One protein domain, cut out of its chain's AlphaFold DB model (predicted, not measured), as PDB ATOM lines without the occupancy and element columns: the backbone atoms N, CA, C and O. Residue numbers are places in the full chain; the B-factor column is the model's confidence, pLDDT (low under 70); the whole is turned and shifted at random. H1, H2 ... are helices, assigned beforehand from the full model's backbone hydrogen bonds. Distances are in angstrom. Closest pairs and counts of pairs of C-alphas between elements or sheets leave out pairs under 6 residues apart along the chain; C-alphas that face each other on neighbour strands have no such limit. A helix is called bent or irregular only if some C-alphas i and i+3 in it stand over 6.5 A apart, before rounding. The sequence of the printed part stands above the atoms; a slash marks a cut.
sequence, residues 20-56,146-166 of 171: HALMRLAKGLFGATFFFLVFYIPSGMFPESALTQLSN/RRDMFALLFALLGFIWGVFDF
ATOM      1  N   HIS A  20     131.665 146.672 161.800       81.00
ATOM      2  CA  HIS A  20     131.392 147.982 162.387       81.00
ATOM      3  C   HIS A  20     132.664 148.638 162.960       81.00
ATOM      4  O   HIS A  20     132.854 149.847 162.847       81.00
ATOM      5  N   ALA A  21     133.583 147.832 163.501       83.19
ATOM      6  CA  ALA A  21     134.893 148.284 163.957       83.19
ATOM      7  C   ALA A  21     135.734 148.943 162.847       83.19
ATOM      8  O   ALA A  21     136.287 150.018 163.067       83.19
ATOM      9  N   LEU A  22     135.783 148.356 161.645       85.50
ATOM     10  CA  LEU A  22     136.539 148.914 160.518       85.50
ATOM     11  C   LEU A  22     135.925 150.231 160.035       85.50
ATOM     12  O   LEU A  22     136.651 151.172 159.736       85.50
ATOM     13  N   MET A  23     134.592 150.336 160.037       86.75
ATOM     14  CA  MET A  23     133.899 151.591 159.728       86.75
ATOM     15  C   MET A  23     134.216 152.698 160.734       86.75
ATOM     16  O   MET A  23     134.446 153.836 160.337       86.75
ATOM     17  N   ARG A  24     134.258 152.383 162.034       88.88
ATOM     18  CA  ARG A  24     134.655 153.359 163.062       88.88
ATOM     19  C   ARG A  24     136.108 153.795 162.895       88.88
ATOM     20  O   ARG A  24     136.385 154.983 162.989       88.88
ATOM     21  N   LEU A  25     137.009 152.859 162.604       92.31
ATOM     22  CA  LEU A  25     138.424 153.156 162.380       92.31
ATOM     23  C   LEU A  25     138.622 154.045 161.146       92.31
ATOM     24  O   LEU A  25     139.332 155.042 161.229       92.31
ATOM     25  N   ALA A  26     137.951 153.737 160.032       91.62
ATOM     26  CA  ALA A  26     138.004 154.555 158.820       91.62
ATOM     27  C   ALA A  26     137.506 155.989 159.071       91.62
ATOM     28  O   ALA A  26     138.128 156.946 158.615       91.62
ATOM     29  N   LYS A  27     136.426 156.152 159.848       90.06
ATOM     30  CA  LYS A  27     135.912 157.471 160.256       90.06
ATOM     31  C   LYS A  27     136.884 158.221 161.157       90.06
ATOM     32  O   LYS A  27     137.088 159.415 160.960       90.06
ATOM     33  N   GLY A  28     137.501 157.521 162.105       94.31
ATOM     34  CA  GLY A  28     138.575 158.074 162.920       94.31
ATOM     35  C   GLY A  28     139.717 158.591 162.051       94.31
ATOM     36  O   GLY A  28     140.091 159.750 162.165       94.31
ATOM     37  N   LEU A  29     140.237 157.777 161.127       96.19
ATOM     38  CA  LEU A  29     141.318 158.203 160.229       96.19
ATOM     39  C   LEU A  29     140.917 159.408 159.374       96.19
ATOM     40  O   LEU A  29     141.705 160.337 159.241       96.19
ATOM     41  N   PHE A  30     139.684 159.435 158.861       95.25
ATOM     42  CA  PHE A  30     139.163 160.592 158.134       95.25
ATOM     43  C   PHE A  30     139.159 161.861 159.001       95.25
ATOM     44  O   PHE A  30     139.687 162.891 158.583       95.25
ATOM     45  N   GLY A  31     138.614 161.782 160.219       95.50
ATOM     46  CA  GLY A  31     138.624 162.896 161.165       95.50
ATOM     47  C   GLY A  31     140.047 163.338 161.515       95.50
ATOM     48  O   GLY A  31     140.328 164.534 161.543       95.50
ATOM     49  N   ALA A  32     140.966 162.389 161.692       97.81
ATOM     50  CA  ALA A  32     142.371 162.668 161.957       97.81
ATOM     51  C   ALA A  32     143.025 163.456 160.822       97.81
ATOM     52  O   ALA A  32     143.629 164.498 161.065       97.81
ATOM     53  N   THR A  33     142.863 162.998 159.578       97.50
ATOM     54  CA  THR A  33     143.388 163.691 158.397       97.50
ATOM     55  C   THR A  33     142.769 165.077 158.246       97.50
ATOM     56  O   THR A  33     143.491 166.036 157.990       97.50
ATOM     57  N   PHE A  34     141.456 165.212 158.442       96.94
ATOM     58  CA  PHE A  34     140.778 166.501 158.338       96.94
ATOM     59  C   PHE A  34     141.331 167.518 159.345       96.94
ATOM     60  O   PHE A  34     141.787 168.589 158.946       96.94
ATOM     61  N   PHE A  35     141.364 167.177 160.635       97.62
ATOM     62  CA  PHE A  35     141.867 168.085 161.669       97.62
ATOM     63  C   PHE A  35     143.369 168.354 161.535       97.62
ATOM     64  O   PHE A  35     143.798 169.489 161.750       97.62
ATOM     65  N   PHE A  36     144.158 167.350 161.132       98.12
ATOM     66  CA  PHE A  36     145.571 167.541 160.807       98.12
ATOM     67  C   PHE A  36     145.735 168.638 159.755       98.12
ATOM     68  O   PHE A  36     146.490 169.579 159.971       98.12
ATOM     69  N   LEU A  37     145.001 168.558 158.640       97.31
ATOM     70  CA  LEU A  37     145.110 169.519 157.541       97.31
ATOM     71  C   LEU A  37     144.589 170.909 157.922       97.31
ATOM     72  O   LEU A  37     145.222 171.904 157.564       97.31
ATOM     73  N   VAL A  38     143.486 170.980 158.674       96.62
ATOM     74  CA  VAL A  38     142.918 172.241 159.181       96.62
ATOM     75  C   VAL A  38     143.912 172.992 160.062       96.62
ATOM     76  O   VAL A  38     143.942 174.217 160.022       96.62
ATOM     77  N   PHE A  39     144.747 172.292 160.829       95.88
ATOM     78  CA  PHE A  39     145.817 172.933 161.589       95.88
ATOM     79  C   PHE A  39     147.068 173.188 160.733       95.88
ATOM     80  O   PHE A  39     147.616 174.292 160.722       95.88
ATOM     81  N   TYR A  40     147.525 172.170 160.001       93.75
ATOM     82  CA  TYR A  40     148.822 172.166 159.334       93.75
ATOM     83  C   TYR A  40     148.894 173.183 158.190       93.75
ATOM     84  O   TYR A  40     149.850 173.954 158.132       93.75
ATOM     85  N   ILE A  41     147.878 173.247 157.318       94.75
ATOM     86  CA  ILE A  41     147.896 174.141 156.148       94.75
ATOM     87  C   ILE A  41     147.936 175.619 156.571       94.75
ATOM     88  O   ILE A  41     148.872 176.310 156.160       94.75
ATOM     89  N   PRO A  42     147.017 176.129 157.420       93.56
ATOM     90  CA  PRO A  42     147.060 177.531 157.826       93.56
ATOM     91  C   PRO A  42     148.342 177.876 158.580       93.56
ATOM     92  O   PRO A  42     148.897 178.946 158.360       93.56
ATOM     93  N   SER A  43     148.869 176.960 159.402       90.38
ATOM     94  CA  SER A  43     150.123 177.196 160.131       90.38
ATOM     95  C   SER A  43     151.343 177.416 159.222       90.38
ATOM     96  O   SER A  43     152.333 177.984 159.669       90.38
ATOM     97  N   GLY A  44     151.290 176.991 157.954       87.94
ATOM     98  CA  GLY A  44     152.323 177.280 156.955       87.94
ATOM     99  C   GLY A  44     152.085 178.557 156.144       87.94
ATOM    100  O   GLY A  44     152.994 179.006 155.456       87.94
ATOM    101  N   MET A  45     150.881 179.137 156.197       90.81
ATOM    102  CA  MET A  45     150.525 180.351 155.446       90.81
ATOM    103  C   MET A  45     150.900 181.642 156.179       90.81
ATOM    104  O   MET A  45     150.990 182.698 155.553       90.81
ATOM    105  N   PHE A  46     151.100 181.583 157.495       87.44
ATOM    106  CA  PHE A  46     151.510 182.744 158.277       87.44
ATOM    107  C   PHE A  46     153.029 182.964 158.199       87.44
ATOM    108  O   PHE A  46     153.786 181.995 158.112       87.44
ATOM    109  N   PRO A  47     153.498 184.225 158.274       83.69
ATOM    110  CA  PRO A  47     154.924 184.519 158.330       83.69
ATOM    111  C   PRO A  47     155.568 183.864 159.556       83.69
ATOM    112  O   PRO A  47     154.961 183.832 160.630       83.69
ATOM    113  N   GLU A  48     156.820 183.412 159.430       78.50
ATOM    114  CA  GLU A  48     157.533 182.740 160.530       78.50
ATOM    115  C   GLU A  48     157.584 183.581 161.810       78.50
ATOM    116  O   GLU A  48     157.502 183.031 162.903       78.50
ATOM    117  N   SER A  49     157.619 184.912 161.689       81.50
ATOM    118  CA  SER A  49     157.619 185.842 162.823       81.50
ATOM    119  C   SER A  49     156.355 185.778 163.688       81.50
ATOM    120  O   SER A  49     156.425 186.041 164.888       81.50
ATOM    121  N   ALA A  50     155.204 185.421 163.109       82.69
ATOM    122  CA  ALA A  50     153.947 185.276 163.842       82.69
ATOM    123  C   ALA A  50     153.861 183.932 164.582       82.69
ATOM    124  O   ALA A  50     153.158 183.816 165.585       82.69
ATOM    125  N   LEU A  51     154.584 182.917 164.099       82.94
ATOM    126  CA  LEU A  51     154.531 181.540 164.590       82.94
ATOM    127  C   LEU A  51     155.887 181.039 165.100       82.94
ATOM    128  O   LEU A  51     156.096 179.831 165.188       82.94
ATOM    129  N   THR A  52     156.779 181.941 165.516       82.00
ATOM    130  CA  THR A  52     158.122 181.617 166.033       82.00
ATOM    131  C   THR A  52     158.083 180.557 167.138       82.00
ATOM    132  O   THR A  52     158.982 179.736 167.276       82.00
ATOM    133  N   GLN A  53     157.006 180.516 167.928       86.56
ATOM    134  CA  GLN A  53     156.849 179.492 168.957       86.56
ATOM    135  C   GLN A  53     156.583 178.083 168.402       86.56
ATOM    136  O   GLN A  53     156.938 177.109 169.068       86.56
ATOM    137  N   LEU A  54     155.948 177.963 167.231       87.25
ATOM    138  CA  LEU A  54     155.622 176.692 166.579       87.25
ATOM    139  C   LEU A  54     156.819 176.091 165.834       87.25
ATOM    140  O   LEU A  54     156.916 174.868 165.756       87.25
ATOM    141  N   SER A  55     157.741 176.915 165.330       86.94
ATOM    142  CA  SER A  55     158.962 176.443 164.663       86.94
ATOM    143  C   SER A  55     160.036 175.938 165.631       86.94
ATOM    144  O   SER A  55     161.003 175.317 165.197       86.94
ATOM    145  N   ASN A  56     159.854 176.134 166.942       90.75
ATOM    146  CA  ASN A  56     160.759 175.601 167.954       90.75
ATOM    147  C   ASN A  56     160.889 174.078 167.834       90.75
ATOM    148  O   ASN A  56     159.897 173.341 167.904       90.75
ATOM    149  N   ARG A 146     157.404 171.933 167.326       94.12
ATOM    150  CA  ARG A 146     156.164 172.155 168.074       94.12
ATOM    151  C   ARG A 146     154.942 172.206 167.154       94.12
ATOM    152  O   ARG A 146     153.873 171.745 167.548       94.12
ATOM    153  N   ARG A 147     155.099 172.701 165.924       94.31
ATOM    154  CA  ARG A 147     154.074 172.642 164.876       94.31
ATOM    155  C   ARG A 147     153.649 171.203 164.593       94.31
ATOM    156  O   ARG A 147     152.453 170.930 164.597       94.31
ATOM    157  N   ASP A 148     154.604 170.296 164.402       94.31
ATOM    158  CA  ASP A 148     154.322 168.885 164.104       94.31
ATOM    159  C   ASP A 148     153.585 168.217 165.271       94.31
ATOM    160  O   ASP A 148     152.597 167.511 165.069       94.31
ATOM    161  N   MET A 149     153.996 168.522 166.507       96.25
ATOM    162  CA  MET A 149     153.301 168.074 167.716       96.25
ATOM    163  C   MET A 149     151.843 168.532 167.746       96.25
ATOM    164  O   MET A 149     150.952 167.712 167.962       96.25
ATOM    165  N   PHE A 150     151.574 169.820 167.525       95.56
ATOM    166  CA  PHE A 150     150.198 170.309 167.510       95.56
ATOM    167  C   PHE A 150     149.394 169.718 166.353       95.56
ATOM    168  O   PHE A 150     148.254 169.321 166.572       95.56
ATOM    169  N   ALA A 151     149.979 169.561 165.166       96.50
ATOM    170  CA  ALA A 151     149.302 168.913 164.048       96.50
ATOM    171  C   ALA A 151     148.870 167.479 164.402       96.50
ATOM    172  O   ALA A 151     147.731 167.094 164.139       96.50
ATOM    173  N   LEU A 152     149.735 166.713 165.079       97.31
ATOM    174  CA  LEU A 152     149.407 165.376 165.583       97.31
ATOM    175  C   LEU A 152     148.351 165.395 166.698       97.31
ATOM    176  O   LEU A 152     147.481 164.528 166.717       97.31
ATOM    177  N   LEU A 153     148.377 166.380 167.602       97.75
ATOM    178  CA  LEU A 153     147.340 166.541 168.630       97.75
ATOM    179  C   LEU A 153     145.972 166.841 168.006       97.75
ATOM    180  O   LEU A 153     144.979 166.219 168.382       97.75
ATOM    181  N   PHE A 154     145.911 167.739 167.020       97.69
ATOM    182  CA  PHE A 154     144.690 168.007 166.259       97.69
ATOM    183  C   PHE A 154     144.219 166.755 165.513       97.69
ATOM    184  O   PHE A 154     143.035 166.428 165.569       97.69
ATOM    185  N   ALA A 155     145.131 165.998 164.895       98.06
ATOM    186  CA  ALA A 155     144.803 164.717 164.274       98.06
ATOM    187  C   ALA A 155     144.210 163.719 165.283       98.06
ATOM    188  O   ALA A 155     143.214 163.062 164.998       98.06
ATOM    189  N   LEU A 156     144.771 163.625 166.490       98.12
ATOM    190  CA  LEU A 156     144.252 162.750 167.539       98.12
ATOM    191  C   LEU A 156     142.846 163.174 167.992       98.12
ATOM    192  O   LEU A 156     141.966 162.325 168.132       98.12
ATOM    193  N   LEU A 157     142.610 164.476 168.170       97.12
ATOM    194  CA  LEU A 157     141.283 165.011 168.488       97.12
ATOM    195  C   LEU A 157     140.274 164.694 167.378       97.12
ATOM    196  O   LEU A 157     139.176 164.217 167.666       97.12
ATOM    197  N   GLY A 158     140.667 164.883 166.117       96.75
ATOM    198  CA  GLY A 158     139.858 164.522 164.957       96.75
ATOM    199  C   GLY A 158     139.569 163.024 164.877       96.75
ATOM    200  O   GLY A 158     138.451 162.634 164.546       96.75
ATOM    201  N   PHE A 159     140.538 162.177 165.240       97.12
ATOM    202  CA  PHE A 159     140.350 160.730 165.313       97.12
ATOM    203  C   PHE A 159     139.299 160.347 166.349       97.12
ATOM    204  O   PHE A 159     138.359 159.613 166.042       97.12
ATOM    205  N   ILE A 160     139.443 160.867 167.571       95.62
ATOM    206  CA  ILE A 160     138.503 160.640 168.672       95.62
ATOM    207  C   ILE A 160     137.109 161.097 168.241       95.62
ATOM    208  O   ILE A 160     136.166 160.306 168.286       95.62
ATOM    209  N   TRP A 161     136.988 162.323 167.730       94.75
ATOM    210  CA  TRP A 161     135.727 162.849 167.215       94.75
ATOM    211  C   TRP A 161     135.112 161.920 166.151       94.75
ATOM    212  O   TRP A 161     133.976 161.476 166.311       94.75
ATOM    213  N   GLY A 162     135.883 161.501 165.142       93.38
ATOM    214  CA  GLY A 162     135.409 160.606 164.080       93.38
ATOM    215  C   GLY A 162     134.954 159.220 164.567       93.38
ATOM    216  O   GLY A 162     134.018 158.641 164.010       93.38
ATOM    217  N   VAL A 163     135.567 158.682 165.627       92.06
ATOM    218  CA  VAL A 163     135.195 157.379 166.215       92.06
ATOM    219  C   VAL A 163     133.906 157.446 167.047       92.06
ATOM    220  O   VAL A 163     133.205 156.425 167.159       92.06
ATOM    221  N   PHE A 164     133.596 158.602 167.646       88.94
ATOM    222  CA  PHE A 164     132.481 158.776 168.588       88.94
ATOM    223  C   PHE A 164     131.244 159.471 168.001       88.94
ATOM    224  O   PHE A 164     130.135 159.136 168.414       88.94
ATOM    225  N   ASP A 165     131.392 160.389 167.043       82.12
ATOM    226  CA  ASP A 165     130.290 161.263 166.604       82.12
ATOM    227  C   ASP A 165     129.251 160.550 165.714       82.12
ATOM    228  O   ASP A 165     128.088 160.942 165.619       82.12
ATOM    229  N   PHE A 166     129.613 159.419 165.100       58.53
ATOM    230  CA  PHE A 166     128.721 158.727 164.172       58.53
ATOM    231  C   PHE A 166     127.751 157.766 164.874       58.53
ATOM    232  O   PHE A 166     127.926 156.544 164.861       58.53
TER     233      PHE A 166
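What this domain is: This is residues 20 to 56 and 146 to 166 of the 171 residues of an uncharacterized protein of Gammaproteobacteria bacterium (UniProt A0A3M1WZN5). Two helices, H1 and the shorter H2, are packed side by side at a slant and run opposite ways, making a slender rod. Past the last residue of H1 the backbone goes on in a stretch with no named element, residues 46 to 56, which folds back toward the first residue of H2; residues 45 to 50 stick out at that end. The printed part has 58 residues with two named helices, H1 then H2, and no named strand; the class is all helix. The whole is loose, with a radius of gyration of the C-alphas of 13.4 A, and spans 46 by 17 by 14 A.

How they stand to each other: H1, residues 20 to 45, touches H2, residues 146 to 164, with 52 pairs of C-alphas within 8 A. The closest C-alphas of the two are those of Ala 32 and Ala 155, 3.9 A apart. Their centres are 7.2 A apart. Their lines stand at a shallow tilt of 32 degrees, and they run opposite ways. In H2 every O i to N i+4 pair is within hydrogen-bond range; in H1 21 of 22 are.

Where its parts are: H1 begins at C-alpha 20, at (131.392, 147.982, 162.387), and ends at C-alpha 45, at (150.525, 180.351, 155.446), 38.2 A away. It is neither bent nor irregular, but only just: C-alphas 38 and 41 are 6.1 A apart. H2 measures 27.2 A from its first to its last C-alpha and ends at C-alpha 164, at (132.481, 158.776, 168.588).

The domain as a whole: The two C-alphas farthest apart are those of His 20 and Ser 49, at 46.1 A. Residues 57 to 145 are not printed, and C-alphas 56 and 146 are 5.7 A apart across this cut. The link from H1 to H2 is the link across the cut. The mean pLDDT of the printed part is 91.3, and residue 166 is under 70.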